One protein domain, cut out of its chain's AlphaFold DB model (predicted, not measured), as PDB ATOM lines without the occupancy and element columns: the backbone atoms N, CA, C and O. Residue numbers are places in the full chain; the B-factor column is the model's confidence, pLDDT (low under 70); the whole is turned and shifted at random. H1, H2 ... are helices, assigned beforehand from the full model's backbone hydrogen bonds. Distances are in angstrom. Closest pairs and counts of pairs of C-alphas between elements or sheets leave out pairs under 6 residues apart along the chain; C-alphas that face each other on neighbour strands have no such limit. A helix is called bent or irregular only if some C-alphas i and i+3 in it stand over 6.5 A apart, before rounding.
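AT A GLANCE: This is residues 74 to 203 of the 269 residues of the protein "FYVE-type domain-containing protein" of Plasmodiophora brassicae (UniProt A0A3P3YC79). A long rod-shaped bundle of five up-and-down helices, each running against the one before, is built along H3: H1 and H2 pack on its first part, H4 on its middle and later part, H5 on its later part. The 130 printed residues hold five named helices, H1 to H5, and no named strand: all helix. The whole is only just loose, close to compact, with a radius of gyration of the C-alphas of 17.0 A; it spans 57 by 24 by 23 A.

HOW THE PARTS SIT: H1, residues 75 to 90, and H2, residues 98 to 112, form a hairpin; H1 touches with residues 80 to 87 alone, closest C-alphas Ala 84 and Ala 107, 6.3 A. The hub H3, residues 119 to 149, touches H4, residues 155 to 179, at a shallow tilt of 31 degrees, opposite ways; closest C-alphas Thr 130 and Val 179, 4.7 A. H5, residues 185 to 202, is apart from H1. Every O i to N i+4 pair is within hydrogen-bond range in H1, H2, H3 and H5; in H4, 19 of 21.

IN THESE COORDINATES: H1 begins at C-alpha 75 (175.761, 139.299, 145.644); H5 ends at C-alpha 202 (136.823, 175.182, 139.883). H3 is 45.1 A long. H4 is irregular: C-alphas 174 and 177 are 7.9 A apart.

THE WHOLE: The printed part has no cut and no long link; no printed residue is under 70 in pLDDT.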
ATOM      1  N   SER A  74     180.050 141.249 144.306       96.38
ATOM      2  CA  SER A  74     179.202 140.968 145.464       96.38
ATOM      3  C   SER A  74     177.807 140.519 145.027       96.38
ATOM      4  O   SER A  74     177.319 140.916 143.965       96.38
ATOM      5  N   LEU A  75     177.139 139.739 145.882       95.19
ATOM      6  CA  LEU A  75     175.761 139.299 145.644       95.19
ATOM      7  C   LEU A  75     174.815 140.485 145.420       95.19
ATOM      8  O   LEU A  75     174.036 140.455 144.479       95.19
ATOM      9  N   ALA A  76     174.981 141.572 146.181       96.94
ATOM     10  CA  ALA A  76     174.196 142.795 146.009       96.94
ATOM     11  C   ALA A  76     174.314 143.395 144.593       96.94
ATOM     12  O   ALA A  76     173.328 143.866 144.035       96.94
ATOM     13  N   VAL A  77     175.504 143.365 143.976       97.06
ATOM     14  CA  VAL A  77     175.669 143.834 142.587       97.06
ATOM     15  C   VAL A  77     174.950 142.893 141.624       97.06
ATOM     16  O   VAL A  77     174.272 143.361 140.716       97.06
ATOM     17  N   VAL A  78     175.079 141.581 141.825       96.12
ATOM     18  CA  VAL A  78     174.440 140.568 140.970       96.12
ATOM     19  C   VAL A  78     172.911 140.648 141.050       96.12
ATOM     20  O   VAL A  78     172.255 140.561 140.016       96.12
ATOM     21  N   GLU A  79     172.346 140.872 142.237       96.62
ATOM     22  CA  GLU A  79     170.905 141.083 142.444       96.62
ATOM     23  C   GLU A  79     170.410 142.327 141.700       96.62
ATOM     24  O   GLU A  79     169.455 142.252 140.929       96.62
ATOM     25  N   VAL A  80     171.115 143.454 141.833       98.00
ATOM     26  CA  VAL A  80     170.760 144.700 141.133       98.00
ATOM     27  C   VAL A  80     170.879 144.546 139.613       98.00
ATOM     28  O   VAL A  80     170.062 145.091 138.869       98.00
ATOM     29  N   GLU A  81     171.871 143.798 139.121       97.56
ATOM     30  CA  GLU A  81     171.958 143.443 137.702       97.56
ATOM     31  C   GLU A  81     170.772 142.557 137.272       97.56
ATOM     32  O   GLU A  81     170.195 142.779 136.207       97.56
ATOM     33  N   MET A  82     170.356 141.592 138.095       95.88
ATOM     34  CA  MET A  82     169.196 140.746 137.800       95.88
ATOM     35  C   MET A  82     167.918 141.568 137.648       95.88
ATOM     36  O   MET A  82     167.218 141.453 136.640       95.88
ATOM     37  N   ASP A  83     167.651 142.442 138.616       97.25
ATOM     38  CA  ASP A  83     166.474 143.305 138.624       97.25
ATOM     39  C   ASP A  83     166.464 144.238 137.412       97.25
ATOM     40  O   ASP A  83     165.441 144.385 136.736       97.25
ATOM     41  N   ALA A  84     167.617 144.825 137.075       97.06
ATOM     42  CA  ALA A  84     167.760 145.668 135.894       97.06
ATOM     43  C   ALA A  84     167.495 144.888 134.597       97.06
ATOM     44  O   ALA A  84     166.801 145.393 133.711       97.06
ATOM     45  N   TYR A  85     168.004 143.658 134.482       95.44
ATOM     46  CA  TYR A  85     167.769 142.804 133.319       95.44
ATOM     47  C   TYR A  85     166.293 142.421 133.173       95.44
ATOM     48  O   TYR A  85     165.729 142.547 132.082       95.44
ATOM     49  N   VAL A  86     165.643 142.002 134.261       94.69
ATOM     50  CA  VAL A  86     164.214 141.650 134.271       94.69
ATOM     51  C   VAL A  86     163.359 142.857 133.897       94.69
ATOM     52  O   VAL A  86     162.452 142.730 133.069       94.69
ATOM     53  N   LEU A  87     163.665 144.028 134.463       96.00
ATOM     54  CA  LEU A  87     162.980 145.275 134.144       96.00
ATOM     55  C   LEU A  87     163.106 145.604 132.651       96.00
ATOM     56  O   LEU A  87     162.090 145.837 131.997       96.00
ATOM     57  N   CYS A  88     164.316 145.556 132.087       95.00
ATOM     58  CA  CYS A  88     164.526 145.813 130.658       95.00
ATOM     59  C   CYS A  88     163.790 144.795 129.777       95.00
ATOM     60  O   CYS A  88     163.075 145.184 128.859       95.00
ATOM     61  N   SER A  89     163.899 143.503 130.092       92.19
ATOM     62  CA  SER A  89     163.323 142.411 129.290       92.19
ATOM     63  C   SER A  89     161.794 142.452 129.218       92.19
ATOM     64  O   SER A  89     161.193 142.023 128.235       92.19
ATOM     65  N   ARG A  90     161.139 142.953 130.272       92.44
ATOM     66  CA  ARG A  90     159.672 143.052 130.346       92.44
ATOM     67  C   ARG A  90     159.127 144.377 129.821       92.44
ATOM     68  O   ARG A  90     157.922 144.486 129.598       92.44
ATOM     69  N   THR A  91     159.984 145.375 129.636       94.69
ATOM     70  CA  THR A  91     159.562 146.710 129.220       94.69
ATOM     71  C   THR A  91     159.288 146.742 127.717       94.69
ATOM     72  O   THR A  91     160.161 146.480 126.895       94.69
ATOM     73  N   ASP A  92     158.065 147.119 127.348       93.25
ATOM     74  CA  ASP A  92     157.685 147.454 125.975       93.25
ATOM     75  C   ASP A  92     157.502 148.971 125.890       93.25
ATOM     76  O   ASP A  92     156.505 149.510 126.372       93.25
ATOM     77  N   ALA A  93     158.459 149.678 125.280       89.44
ATOM     78  CA  ALA A  93     158.442 151.143 125.218       89.44
ATOM     79  C   ALA A  93     157.169 151.716 124.565       89.44
ATOM     80  O   ALA A  93     156.712 152.810 124.919       89.44
ATOM     81  N   ASN A  94     156.542 150.959 123.661       90.69
ATOM     82  CA  ASN A  94     155.310 151.376 122.996       90.69
ATOM     83  C   ASN A  94     154.097 151.327 123.930       90.69
ATOM     84  O   ASN A  94     153.121 152.032 123.695       90.69
ATOM     85  N   ARG A  95     154.155 150.515 124.988       92.12
ATOM     86  CA  ARG A  95     153.071 150.338 125.965       92.12
ATOM     87  C   ARG A  95     153.390 150.930 127.332       92.12
ATOM     88  O   ARG A  95     152.500 151.000 128.173       92.12
ATOM     89  N   ALA A  96     154.637 151.334 127.550       93.69
ATOM     90  CA  ALA A  96     155.098 151.752 128.855       93.69
ATOM     91  C   ALA A  96     154.430 153.035 129.351       93.69
ATOM     92  O   ALA A  96     154.180 153.972 128.591       93.69
ATOM     93  N   ASP A  97     154.163 153.086 130.647       94.06
ATOM     94  CA  ASP A  97     153.604 154.258 131.302       94.06
ATOM     95  C   ASP A  97     154.670 155.012 132.109       94.06
ATOM     96  O   ASP A  97     155.858 154.671 132.146       94.06
ATOM     97  N   ILE A  98     154.235 156.085 132.759       95.69
ATOM     98  CA  ILE A  98     155.111 156.908 133.582       95.69
ATOM     99  C   ILE A  98     155.620 156.176 134.835       95.69
ATOM    100  O   ILE A  98     156.695 156.507 135.326       95.69
ATOM    101  N   ALA A  99     154.901 155.168 135.338       95.25
ATOM    102  CA  ALA A  99     155.342 154.389 136.493       95.25
ATOM    103  C   ALA A  99     156.511 153.467 136.114       95.25
ATOM    104  O   ALA A  99     157.514 153.411 136.825       95.25
ATOM    105  N   GLN A 100     156.442 152.814 134.951       95.62
ATOM    106  CA  GLN A 100     157.571 152.052 134.408       95.62
ATOM    107  C   GLN A 100     158.776 152.954 134.118       95.62
ATOM    108  O   GLN A 100     159.920 152.578 134.380       95.62
ATOM    109  N   LEU A 101     158.535 154.180 133.648       97.06
ATOM    110  CA  LEU A 101     159.599 155.163 133.463       97.06
ATOM    111  C   LEU A 101     160.289 155.546 134.790       97.06
ATOM    112  O   LEU A 101     161.513 155.673 134.835       97.06
ATOM    113  N   GLU A 102     159.534 155.694 135.882       97.50
ATOM    114  CA  GLU A 102     160.091 155.934 137.221       97.50
ATOM    115  C   GLU A 102     160.923 154.752 137.725       97.50
ATOM    116  O   GLU A 102     162.003 154.965 138.284       97.50
ATOM    117  N   GLN A 103     160.466 153.519 137.485       97.56
ATOM    118  CA  GLN A 103     161.215 152.303 137.816       97.56
ATOM    119  C   GLN A 103     162.561 152.267 137.083       97.56
ATOM    120  O   GLN A 103     163.595 152.067 137.718       97.56
ATOM    121  N   LEU A 104     162.578 152.551 135.775       98.06
ATOM    122  CA  LEU A 104     163.813 152.626 134.983       98.06
ATOM    123  C   LEU A 104     164.748 153.734 135.481       98.06
ATOM    124  O   LEU A 104     165.952 153.519 135.620       98.06
ATOM    125  N   ALA A 105     164.208 154.913 135.798       97.50
ATOM    126  CA  ALA A 105     164.996 156.021 136.333       97.50
ATOM    127  C   ALA A 105     165.625 155.685 137.698       97.50
ATOM    128  O   ALA A 105     166.766 156.069 137.968       97.50
ATOM    129  N   SER A 106     164.894 154.959 138.549       97.62
ATOM    130  CA  SER A 106     165.403 154.443 139.822       97.62
ATOM    131  C   SER A 106     166.504 153.404 139.598       97.62
ATOM    132  O   SER A 106     167.598 153.543 140.142       97.62
ATOM    133  N   ALA A 107     166.269 152.434 138.711       97.94
ATOM    134  CA  ALA A 107     167.238 151.399 138.370       97.94
ATOM    135  C   ALA A 107     168.554 151.990 137.837       97.94
ATOM    136  O   ALA A 107     169.624 151.566 138.262       97.94
ATOM    137  N   VAL A 108     168.508 153.020 136.979       97.69
ATOM    138  CA  VAL A 108     169.722 153.703 136.488       97.69
ATOM    139  C   VAL A 108     170.509 154.347 137.630       97.69
ATOM    140  O   VAL A 108     171.739 154.282 137.646       97.69
ATOM    141  N   ARG A 109     169.826 154.965 138.604       96.31
ATOM    142  CA  ARG A 109     170.487 155.542 139.784       96.31
ATOM    143  C   ARG A 109     171.160 154.470 140.634       96.31
ATOM    144  O   ARG A 109     172.310 154.665 141.017       96.31
ATOM    145  N   THR A 110     170.462 153.371 140.904       97.44
ATOM    146  CA  THR A 110     170.998 152.251 141.687       97.44
ATOM    147  C   THR A 110     172.174 151.596 140.967       97.44
ATOM    148  O   THR A 110     173.220 151.394 141.566       97.44
ATOM    149  N   ALA A 111     172.076 151.348 139.661       97.25
ATOM    150  CA  ALA A 111     173.187 150.801 138.887       97.25
ATOM    151  C   ALA A 111     174.434 151.702 138.957       97.25
ATOM    152  O   ALA A 111     175.547 151.214 139.129       97.25
ATOM    153  N   LYS A 112     174.252 153.031 138.919       95.81
ATOM    154  CA  LYS A 112     175.355 153.998 139.032       95.81
ATOM    155  C   LYS A 112     176.062 153.967 140.392       95.81
ATOM    156  O   LYS A 112     177.237 154.322 140.454       95.81
ATOM    157  N   SER A 113     175.389 153.571 141.477       96.44
ATOM    158  CA  SER A 113     176.040 153.482 142.793       96.44
ATOM    159  C   SER A 113     176.985 152.286 142.925       96.44
ATOM    160  O   SER A 113     177.721 152.220 143.904       96.44
ATOM    161  N   TYR A 114     176.998 151.368 141.952       96.81
ATOM    162  CA  TYR A 114     177.863 150.191 141.942       96.81
ATOM    163  C   TYR A 114     178.939 150.302 140.849       96.81
ATOM    164  O   TYR A 114     178.649 150.073 139.676       96.81
ATOM    165  N   PRO A 115     180.211 150.582 141.201       94.69
ATOM    166  CA  PRO A 115     181.296 150.719 140.220       94.69
ATOM    167  C   PRO A 115     181.560 149.459 139.385       94.69
ATOM    168  O   PRO A 115     182.088 149.543 138.281       94.69
ATOM    169  N   THR A 116     181.207 148.287 139.913       95.56
ATOM    170  CA  THR A 116     181.383 146.984 139.258       95.56
ATOM    171  C   THR A 116     180.138 146.512 138.505       95.56
ATOM    172  O   THR A 116     180.136 145.393 137.981       95.56
ATOM    173  N   PHE A 117     179.090 147.342 138.426       97.44
ATOM    174  CA  PHE A 117     177.894 147.036 137.647       97.44
ATOM    175  C   PHE A 117     178.257 146.788 136.178       97.44
ATOM    176  O   PHE A 117     179.097 147.474 135.592       97.44
ATOM    177  N   ASN A 118     177.635 145.781 135.570       96.94
ATOM    178  CA  ASN A 118     177.941 145.380 134.207       96.94
ATOM    179  C   ASN A 118     177.670 146.521 133.209       96.94
ATOM    180  O   ASN A 118     176.537 146.964 133.026       96.94
ATOM    181  N   VAL A 119     178.719 146.960 132.510       95.88
ATOM    182  CA  VAL A 119     178.647 148.087 131.569       95.88
ATOM    183  C   VAL A 119     177.686 147.842 130.400       95.88
ATOM    184  O   VAL A 119     177.028 148.776 129.944       95.88
ATOM    185  N   PHE A 120     177.566 146.605 129.917       96.00
ATOM    186  CA  PHE A 120     176.662 146.273 128.814       96.00
ATOM    187  C   PHE A 120     175.208 146.320 129.266       96.00
ATOM    188  O   PHE A 120     174.363 146.889 128.577       96.00
ATOM    189  N   LEU A 121     174.936 145.813 130.468       96.31
ATOM    190  CA  LEU A 121     173.619 145.932 131.076       96.31
ATOM    191  C   LEU A 121     173.261 147.389 131.374       96.31
ATOM    192  O   LEU A 121     172.124 147.795 131.156       96.31
ATOM    193  N   PHE A 122     174.227 148.206 131.799       97.06
ATOM    194  CA  PHE A 122     173.991 149.630 132.030       97.06
ATOM    195  C   PHE A 122     173.605 150.346 130.734       97.06
ATOM    196  O   PHE A 122     172.669 151.144 130.716       97.06
ATOM    197  N   ARG A 123     174.282 150.020 129.624       95.69
ATOM    198  CA  ARG A 123     173.941 150.536 128.290       95.69
ATOM    199  C   ARG A 123     172.531 150.128 127.868       95.69
ATOM    200  O   ARG A 123     171.780 150.985 127.412       95.69
ATOM    201  N   LEU A 124     172.159 148.861 128.057       95.25
ATOM    202  CA  LEU A 124     170.801 148.383 127.789       95.25
ATOM    203  C   LEU A 124     169.758 149.129 128.634       95.25
ATOM    204  O   LEU A 124     168.726 149.555 128.114       95.25
ATOM    205  N   LEU A 125     170.032 149.323 129.923       96.56
ATOM    206  CA  LEU A 125     169.136 150.023 130.837       96.56
ATOM    207  C   LEU A 125     168.933 151.487 130.423       96.56
ATOM    208  O   LEU A 125     167.800 151.965 130.374       96.56
ATOM    209  N   VAL A 126     170.009 152.184 130.053       96.75
ATOM    210  CA  VAL A 126     169.949 153.561 129.538       96.75
ATOM    211  C   VAL A 126     169.210 153.635 128.198       96.75
ATOM    212  O   VAL A 126     168.401 154.544 127.999       96.75
ATOM    213  N   ALA A 127     169.434 152.683 127.291       95.38
ATOM    214  CA  ALA A 127     168.723 152.625 126.014       95.38
ATOM    215  C   ALA A 127     167.213 152.415 126.222       95.38
ATOM    216  O   ALA A 127     166.399 153.134 125.638       95.38
ATOM    217  N   THR A 128     166.840 151.497 127.119       96.38
ATOM    218  CA  THR A 128     165.443 151.251 127.509       96.38
ATOM    219  C   THR A 128     164.815 152.502 128.125       96.38
ATOM    220  O   THR A 128     163.746 152.926 127.686       96.38
ATOM    221  N   LEU A 129     165.500 153.147 129.078       97.06
ATOM    222  CA  LEU A 129     165.058 154.403 129.694       97.06
ATOM    223  C   LEU A 129     164.797 155.486 128.640       97.06
ATOM    224  O   LEU A 129     163.761 156.143 128.677       97.06
ATOM    225  N   THR A 130     165.723 155.661 127.698       95.88
ATOM    226  CA  THR A 130     165.639 156.698 126.661       95.88
ATOM    227  C   THR A 130     164.466 156.458 125.712       95.88
ATOM    228  O   THR A 130     163.714 157.384 125.396       95.88
ATOM    229  N   SER A 131     164.268 155.202 125.305       95.06
ATOM    230  CA  SER A 131     163.155 154.793 124.449       95.06
ATOM    231  C   SER A 131     161.803 155.011 125.135       95.06
ATOM    232  O   SER A 131     160.927 155.682 124.587       95.06
ATOM    233  N   VAL A 132     161.650 154.533 126.377       96.25
ATOM    234  CA  VAL A 132     160.418 154.723 127.161       96.25
ATOM    235  C   VAL A 132     160.144 156.198 127.402       96.25
ATOM    236  O   VAL A 132     159.014 156.639 127.208       96.25
ATOM    237  N   PHE A 133     161.156 156.975 127.791       96.56
ATOM    238  CA  PHE A 133     160.981 158.400 128.040       96.56
ATOM    239  C   PHE A 133     160.454 159.111 126.792       96.56
ATOM    240  O   PHE A 133     159.488 159.863 126.887       96.56
ATOM    241  N   SER A 134     161.050 158.847 125.627       94.31
ATOM    242  CA  SER A 134     160.641 159.462 124.359       94.31
ATOM    243  C   SER A 134     159.187 159.126 124.016       94.31
ATOM    244  O   SER A 134     158.410 160.015 123.670       94.31
ATOM    245  N   GLN A 135     158.796 157.860 124.190       95.31
ATOM    246  CA  GLN A 135     157.437 157.399 123.907       95.31
ATOM    247  C   GLN A 135     156.397 157.952 124.891       95.31
ATOM    248  O   GLN A 135     155.316 158.381 124.485       95.31
ATOM    249  N   VAL A 136     156.718 157.982 126.187       95.50
ATOM    250  CA  VAL A 136     155.861 158.579 127.221       95.50
ATOM    251  C   VAL A 136     155.713 160.080 126.983       95.50
ATOM    252  O   VAL A 136     154.597 160.594 127.020       95.50
ATOM    253  N   HIS A 137     156.810 160.775 126.673       95.00
ATOM    254  CA  HIS A 137     156.799 162.199 126.351       95.00
ATOM    255  C   HIS A 137     155.881 162.506 125.164       95.00
ATOM    256  O   HIS A 137     155.002 163.357 125.293       95.00
ATOM    257  N   HIS A 138     156.018 161.773 124.055       93.56
ATOM    258  CA  HIS A 138     155.174 161.946 122.871       93.56
ATOM    259  C   HIS A 138     153.683 161.757 123.190       93.56
ATOM    260  O   HIS A 138     152.879 162.662 122.967       93.56
ATOM    261  N   ARG A 139     153.312 160.625 123.807       94.25
ATOM    262  CA  ARG A 139     151.914 160.342 124.184       94.25
ATOM    263  C   ARG A 139     151.333 161.402 125.117       94.25
ATOM    264  O   ARG A 139     150.161 161.766 125.014       94.25
ATOM    265  N   MET A 140     152.138 161.906 126.049       93.56
ATOM    266  CA  MET A 140     151.704 162.956 126.966       93.56
ATOM    267  C   MET A 140     151.503 164.295 126.259       93.56
ATOM    268  O   MET A 140     150.554 165.002 126.596       93.56
ATOM    269  N   GLN A 141     152.328 164.636 125.265       92.25
ATOM    270  CA  GLN A 141     152.105 165.819 124.431       92.25
ATOM    271  C   GLN A 141     150.775 165.724 123.673       92.25
ATOM    272  O   GLN A 141     149.991 166.673 123.713       92.25
ATOM    273  N   GLU A 142     150.476 164.577 123.059       91.81
ATOM    274  CA  GLU A 142     149.204 164.338 122.360       91.81
ATOM    275  C   GLU A 142     148.006 164.424 123.312       91.81
ATOM    276  O   GLU A 142     147.019 165.107 123.028       91.81
ATOM    277  N   THR A 143     148.118 163.791 124.483       91.81
ATOM    278  CA  THR A 143     147.068 163.806 125.509       91.81
ATOM    279  C   THR A 143     146.799 165.229 125.987       91.81
ATOM    280  O   THR A 143     145.653 165.673 126.015       91.81
ATOM    281  N   LEU A 144     147.848 165.986 126.322       90.75
ATOM    282  CA  LEU A 144     147.713 167.374 126.755       90.75
ATOM    283  C   LEU A 144     147.122 168.253 125.648       90.75
ATOM    284  O   LEU A 144     146.260 169.085 125.934       90.75
ATOM    285  N   HIS A 145     147.538 168.060 124.396       89.00
ATOM    286  CA  HIS A 145     146.966 168.768 123.255       89.00
ATOM    287  C   HIS A 145     145.457 168.507 123.148       89.00
ATOM    288  O   HIS A 145     144.671 169.457 123.226       89.00
ATOM    289  N   TRP A 146     145.043 167.238 123.095       90.94
ATOM    290  CA  TRP A 146     143.633 166.845 123.022       90.94
ATOM    291  C   TRP A 146     142.815 167.393 124.199       90.94
ATOM    292  O   TRP A 146     141.735 167.957 124.019       90.94
ATOM    293  N   VAL A 147     143.348 167.301 125.419       90.19
ATOM    294  CA  VAL A 147     142.683 167.811 126.623       90.19
ATOM    295  C   VAL A 147     142.492 169.328 126.561       90.19
ATOM    296  O   VAL A 147     141.467 169.849 127.020       90.19
ATOM    297  N   THR A 148     143.451 170.068 125.993       87.00
ATOM    298  CA  THR A 148     143.305 171.520 125.835       87.00
ATOM    299  C   THR A 148     142.199 171.882 124.847       87.00
ATOM    300  O   THR A 148     141.423 172.793 125.149       87.00
ATOM    301  N   THR A 149     142.053 171.144 123.745       88.00
ATOM    302  CA  THR A 149     141.078 171.430 122.678       88.00
ATOM    303  C   THR A 149     139.670 170.894 122.956       88.00
ATOM    304  O   THR A 149     138.699 171.479 122.486       88.00
ATOM    305  N   SER A 150     139.522 169.831 123.749       88.88
ATOM    306  CA  SER A 150     138.228 169.167 123.982       88.88
ATOM    307  C   SER A 150     137.354 169.862 125.029       88.88
ATOM    308  O   SER A 150     137.805 170.174 126.131       88.88
ATOM    309  N   SER A 151     136.068 170.068 124.747       83.31
ATOM    310  CA  SER A 151     135.095 170.636 125.700       83.31
ATOM    311  C   SER A 151     134.683 169.645 126.802       83.31
ATOM    312  O   SER A 151     134.484 170.055 127.949       83.31
ATOM    313  N   HIS A 152     134.637 168.346 126.483       82.75
ATOM    314  CA  HIS A 152     134.089 167.264 127.320       82.75
ATOM    315  C   HIS A 152     135.153 166.431 128.054       82.75
ATOM    316  O   HIS A 152     135.124 165.209 128.040       82.75
ATOM    317  N   VAL A 153     136.114 167.089 128.697       87.56
ATOM    318  CA  VAL A 153     137.042 166.424 129.637       87.56
ATOM    319  C   VAL A 153     136.523 166.644 131.052       87.56
ATOM    320  O   VAL A 153     135.994 167.724 131.298       87.56
ATOM    321  N   ASP A 154     136.661 165.712 131.990       89.62
ATOM    322  CA  ASP A 154     136.324 165.953 133.402       89.62
ATOM    323  C   ASP A 154     137.498 166.587 134.181       89.62
ATOM    324  O   ASP A 154     138.602 166.756 133.663       89.62
ATOM    325  N   SER A 155     137.270 167.006 135.426       89.81
ATOM    326  CA  SER A 155     138.319 167.631 136.245       89.81
ATOM    327  C   SER A 155     139.348 166.641 136.807       89.81
ATOM    328  O   SER A 155     140.421 167.081 137.221       89.81
ATOM    329  N   ALA A 156     139.050 165.340 136.851       91.00
ATOM    330  CA  ALA A 156     139.984 164.316 137.314       91.00
ATOM    331  C   ALA A 156     141.063 164.056 136.254       91.00
ATOM    332  O   ALA A 156     142.243 164.220 136.547       91.00
ATOM    333  N   ALA A 157     140.664 163.843 135.000       89.81
ATOM    334  CA  ALA A 157     141.567 163.684 133.866       89.81
ATOM    335  C   ALA A 157     142.500 164.897 133.681       89.81
ATOM    336  O   ALA A 157     143.680 164.738 133.363       89.81
ATOM    337  N   LEU A 158     142.008 166.122 133.934       91.12
ATOM    338  CA  LEU A 158     142.847 167.330 133.938       91.12
ATOM    339  C   LEU A 158     143.945 167.268 135.012       91.12
ATOM    340  O   LEU A 158     145.092 167.620 134.731       91.12
ATOM    341  N   ARG A 159     143.607 166.829 136.234       93.19
ATOM    342  CA  ARG A 159     144.576 166.683 137.333       93.19
ATOM    343  C   ARG A 159     145.603 165.600 137.033       93.19
ATOM    344  O   ARG A 159     146.788 165.839 137.252       93.19
ATOM    345  N   ASP A 160     145.174 164.473 136.480       92.94
ATOM    346  CA  ASP A 160     146.067 163.363 136.147       92.94
ATOM    347  C   ASP A 160     147.079 163.761 135.068       92.94
ATOM    348  O   ASP A 160     148.270 163.484 135.201       92.94
ATOM    349  N   CYS A 161     146.644 164.503 134.042       92.12
ATOM    350  CA  CYS A 161     147.543 165.034 133.015       92.12
ATOM    351  C   CYS A 161     148.609 165.971 133.599       92.12
ATOM    352  O   CYS A 161     149.780 165.879 133.233       92.12
ATOM    353  N   ILE A 162     148.212 166.864 134.512       93.19
ATOM    354  CA  ILE A 162     149.131 167.783 135.195       93.19
ATOM    355  C   ILE A 162     150.124 167.002 136.059       93.19
ATOM    356  O   ILE A 162     151.330 167.199 135.932       93.19
ATOM    357  N   SER A 163     149.615 166.090 136.890       95.62
ATOM    358  CA  SER A 163     150.422 165.252 137.779       95.62
ATOM    359  C   SER A 163     151.460 164.450 136.994       95.62
ATOM    360  O   SER A 163     152.648 164.471 137.314       95.62
ATOM    361  N   ASN A 164     151.041 163.810 135.900       95.00
ATOM    362  CA  ASN A 164     151.956 163.063 135.049       95.00
ATOM    363  C   ASN A 164     152.995 163.984 134.395       95.00
ATOM    364  O   ASN A 164     154.172 163.629 134.370       95.00
ATOM    365  N   ALA A 165     152.615 165.173 133.909       94.88
ATOM    366  CA  ALA A 165     153.567 166.128 133.328       94.88
ATOM    367  C   ALA A 165     154.646 166.559 134.338       94.88
ATOM    368  O   ALA A 165     155.835 166.558 134.012       94.88
ATOM    369  N   ASP A 166     154.244 166.850 135.578       95.06
ATOM    370  CA  ASP A 166     155.165 167.224 136.652       95.06
ATOM    371  C   ASP A 166     156.101 166.048 137.022       95.06
ATOM    372  O   ASP A 166     157.308 166.242 137.206       95.06
ATOM    373  N   ARG A 167     155.589 164.806 137.040       96.88
ATOM    374  CA  ARG A 167     156.394 163.583 137.233       96.88
ATOM    375  C   ARG A 167     157.414 163.376 136.109       96.88
ATOM    376  O   ARG A 167     158.585 163.129 136.397       96.88
ATOM    377  N   LEU A 168     157.016 163.536 134.845       96.00
ATOM    378  CA  LEU A 168     157.908 163.372 133.691       96.00
ATOM    379  C   LEU A 168     159.051 164.394 133.732       96.00
ATOM    380  O   LEU A 168     160.219 164.041 133.547       96.00
ATOM    381  N   ARG A 169     158.732 165.649 134.065       94.62
ATOM    382  CA  ARG A 169     159.717 166.714 134.285       94.62
ATOM    383  C   ARG A 169     160.684 166.365 135.418       94.62
ATOM    384  O   ARG A 169     161.895 166.535 135.270       94.62
ATOM    385  N   ALA A 170     160.178 165.856 136.541       95.25
ATOM    386  CA  ALA A 170     161.017 165.449 137.665       95.25
ATOM    387  C   ALA A 170     161.962 164.294 137.293       95.25
ATOM    388  O   ALA A 170     163.110 164.276 137.739       95.25
ATOM    389  N   ILE A 171     161.505 163.345 136.469       96.19
ATOM    390  CA  ILE A 171     162.347 162.274 135.928       96.19
ATOM    391  C   ILE A 171     163.445 162.872 135.047       96.19
ATOM    392  O   ILE A 171     164.617 162.625 135.319       96.19
ATOM    393  N   HIS A 172     163.087 163.721 134.078       95.19
ATOM    394  CA  HIS A 172     164.043 164.374 133.179       95.19
ATOM    395  C   HIS A 172     165.130 165.147 133.929       95.19
ATOM    396  O   HIS A 172     166.307 165.034 133.605       95.19
ATOM    397  N   ALA A 173     164.767 165.879 134.984       93.06
ATOM    398  CA  ALA A 173     165.734 166.611 135.799       93.06
ATOM    399  C   ALA A 173     166.793 165.694 136.444       93.06
ATOM    400  O   ALA A 173     167.935 166.105 136.628       93.06
ATOM    401  N   ARG A 174     166.436 164.444 136.775       91.81
ATOM    402  CA  ARG A 174     167.357 163.466 137.383       91.81
ATOM    403  C   ARG A 174     168.117 162.632 136.359       91.81
ATOM    404  O   ARG A 174     169.222 162.181 136.651       91.81
ATOM    405  N   THR A 175     167.518 162.374 135.200       94.00
ATOM    406  CA  THR A 175     168.059 161.453 134.193       94.00
ATOM    407  C   THR A 175     168.521 162.135 132.912       94.00
ATOM    408  O   THR A 175     169.022 161.445 132.031       94.00
ATOM    409  N   GLY A 176     168.430 163.462 132.800       87.50
ATOM    410  CA  GLY A 176     168.710 164.212 131.568       87.50
ATOM    411  C   GLY A 176     170.102 163.973 130.974       87.50
ATOM    412  O   GLY A 176     170.268 164.030 129.761       87.50
ATOM    413  N   ALA A 177     171.087 163.592 131.794       89.19
ATOM    414  CA  ALA A 177     172.409 163.172 131.318       89.19
ATOM    415  C   ALA A 177     172.384 161.917 130.415       89.19
ATOM    416  O   ALA A 177     173.318 161.701 129.651       89.19
ATOM    417  N   TYR A 178     171.339 161.090 130.512       90.19
ATOM    418  CA  TYR A 178     171.188 159.829 129.779       90.19
ATOM    419  C   TYR A 178     170.171 159.916 128.644       90.19
ATOM    420  O   TYR A 178     170.398 159.362 127.577       90.19
ATOM    421  N   VAL A 179     169.053 160.606 128.879       86.25
ATOM    422  CA  VAL A 179     167.903 160.645 127.958       86.25
ATOM    423  C   VAL A 179     168.136 161.611 126.777       86.25
ATOM    424  O   VAL A 179     167.368 161.648 125.821       86.25
ATOM    425  N   GLY A 180     169.235 162.370 126.799       79.94
ATOM    426  CA  GLY A 180     169.594 163.313 125.743       79.94
ATOM    427  C   GLY A 180     168.850 164.645 125.850       79.94
ATOM    428  O   GLY A 180     168.170 164.934 126.832       79.94
ATOM    429  N   LYS A 181     169.015 165.498 124.833       79.69
ATOM    430  CA  LYS A 181     168.406 166.836 124.781       79.69
ATOM    431  C   LYS A 181     166.968 166.749 124.267       79.69
ATOM    432  O   LYS A 181     166.703 167.091 123.118       79.69
ATOM    433  N   ILE A 182     166.054 166.269 125.101       85.81
ATOM    434  CA  ILE A 182     164.622 166.349 124.804       85.81
ATOM    435  C   ILE A 182     164.112 167.713 125.266       85.81
ATOM    436  O   ILE A 182     164.253 168.078 126.433       85.81
ATOM    437  N   ASP A 183     163.530 168.474 124.341       87.94
ATOM    438  CA  ASP A 183     162.905 169.753 124.667       87.94
ATOM    439  C   ASP A 183     161.539 169.529 125.331       87.94
ATOM    440  O   ASP A 183     160.585 169.067 124.700       87.94
ATOM    441  N   LEU A 184     161.453 169.867 126.619       90.88
ATOM    442  CA  LEU A 184     160.218 169.798 127.398       90.88
ATOM    443  C   LEU A 184     159.379 171.078 127.320       90.88
ATOM    444  O   LEU A 184     158.238 171.071 127.786       90.88
ATOM    445  N   ALA A 185     159.877 172.167 126.727       90.56
ATOM    446  CA  ALA A 185     159.159 173.441 126.693       90.56
ATOM    447  C   ALA A 185     157.751 173.336 126.061       90.56
ATOM    448  O   ALA A 185     156.802 173.907 126.616       90.56
ATOM    449  N   PRO A 186     157.532 172.572 124.967       90.44
ATOM    450  CA  PRO A 186     156.191 172.381 124.422       90.44
ATOM    451  C   PRO A 186     155.254 171.658 125.396       90.44
ATOM    452  O   PRO A 186     154.079 172.019 125.498       90.44
ATOM    453  N   LEU A 187     155.755 170.660 126.130       90.94
ATOM    454  CA  LEU A 187     154.984 169.932 127.138       90.94
ATOM    455  C   LEU A 187     154.577 170.868 128.285       90.94
ATOM    456  O   LEU A 187     153.400 170.931 128.644       90.94
ATOM    457  N   GLU A 188     155.529 171.644 128.812       90.94
ATOM    458  CA  GLU A 188     155.306 172.595 129.908       90.94
ATOM    459  C   GLU A 188     154.265 173.660 129.528       90.94
ATOM    460  O   GLU A 188     153.349 173.954 130.304       90.94
ATOM    461  N   LYS A 189     154.323 174.175 128.292       91.12
ATOM    462  CA  LYS A 189     153.329 175.124 127.773       91.12
ATOM    463  C   LYS A 189     151.920 174.530 127.752       91.12
ATOM    464  O   LYS A 189     150.970 175.197 128.170       91.12
ATOM    465  N   HIS A 190     151.753 173.293 127.280       91.25
ATOM    466  CA  HIS A 190     150.440 172.645 127.278       91.25
ATOM    467  C   HIS A 190     149.947 172.354 128.700       91.25
ATOM    468  O   HIS A 190     148.792 172.651 129.007       91.25
ATOM    469  N   ALA A 191     150.818 171.869 129.590       92.06
ATOM    470  CA  ALA A 191     150.480 171.641 130.993       92.06
ATOM    471  C   ALA A 191     149.973 172.925 131.673       92.06
ATOM    472  O   ALA A 191     148.971 172.891 132.391       92.06
ATOM    473  N   GLN A 192     150.577 174.083 131.382       92.94
ATOM    474  CA  GLN A 192     150.117 175.368 131.914       92.94
ATOM    475  C   GLN A 192     148.727 175.771 131.394       92.94
ATOM    476  O   GLN A 192     147.905 176.295 132.150       92.94
ATOM    477  N   ARG A 193     148.412 175.480 130.124       92.25
ATOM    478  CA  ARG A 193     147.061 175.700 129.570       92.25
ATOM    479  C   ARG A 193     146.024 174.808 130.254       92.25
ATOM    480  O   ARG A 193     144.933 175.280 130.574       92.25
ATOM    481  N   VAL A 194     146.369 173.547 130.526       91.81
ATOM    482  CA  VAL A 194     145.511 172.610 131.274       91.81
ATOM    483  C   VAL A 194     145.278 173.102 132.707       91.81
ATOM    484  O   VAL A 194     144.130 173.119 133.153       91.81
ATOM    485  N   LYS A 195     146.321 173.601 133.393       92.88
ATOM    486  CA  LYS A 195     146.214 174.238 134.723       92.88
ATOM    487  C   LYS A 195     145.215 175.404 134.713       92.88
ATOM    488  O   LYS A 195     144.320 175.447 135.554       92.88
ATOM    489  N   GLY A 196     145.299 176.297 133.723       91.44
ATOM    490  CA  GLY A 196     144.352 177.411 133.567       91.44
ATOM    491  C   GLY A 196     142.906 176.957 133.320       91.44
ATOM    492  O   GLY A 196     141.973 177.474 133.936       91.44
ATOM    493  N   LYS A 197     142.712 175.939 132.471       88.88
ATOM    494  CA  LYS A 197     141.390 175.356 132.186       88.88
ATOM    495  C   LYS A 197     140.753 174.720 133.424       88.88
ATOM    496  O   LYS A 197     139.556 174.891 133.650       88.88
ATOM    497  N   LEU A 198     141.542 174.015 134.235       90.94
ATOM    498  CA  LEU A 198     141.085 173.448 135.504       90.94
ATOM    499  C   LEU A 198     140.696 174.551 136.498       90.94
ATOM    500  O   LEU A 198     139.621 174.480 137.090       90.94
ATOM    501  N   ALA A 199     141.522 175.593 136.632       89.81
ATOM    502  CA  ALA A 199     141.245 176.722 137.518       89.81
ATOM    503  C   ALA A 199     139.925 177.427 137.164       89.81
ATOM    504  O   ALA A 199     139.120 177.696 138.051       89.81
ATOM    505  N   HIS A 200     139.651 177.650 135.875       87.75
ATOM    506  CA  HIS A 200     138.387 178.242 135.425       87.75
ATOM    507  C   HIS A 200     137.164 177.395 135.813       87.75
ATOM    508  O   HIS A 200     136.118 177.935 136.152       87.75
ATOM    509  N   ARG A 201     137.275 176.062 135.773       85.56
ATOM    510  CA  ARG A 201     136.168 175.150 136.114       85.56
ATOM    511  C   ARG A 201     135.895 175.047 137.607       85.56
ATOM    512  O   ARG A 201     134.762 174.798 137.995       85.56
ATOM    513  N   LEU A 202     136.932 175.197 138.424       86.44
ATOM    514  CA  LEU A 202     136.823 175.182 139.883       86.44
ATOM    515  C   LEU A 202     136.509 176.570 140.459       86.44
ATOM    516  O   LEU A 202     136.258 176.686 141.657       86.44
ATOM    517  N   ALA A 203     136.536 177.620 139.632       82.94
ATOM    518  CA  ALA A 203     136.228 178.968 140.070       82.94
ATOM    519  C   ALA A 203     134.779 179.035 140.590       82.94
ATOM    520  O   ALA A 203     133.859 178.580 139.903       82.94
TER     521      ALA A 203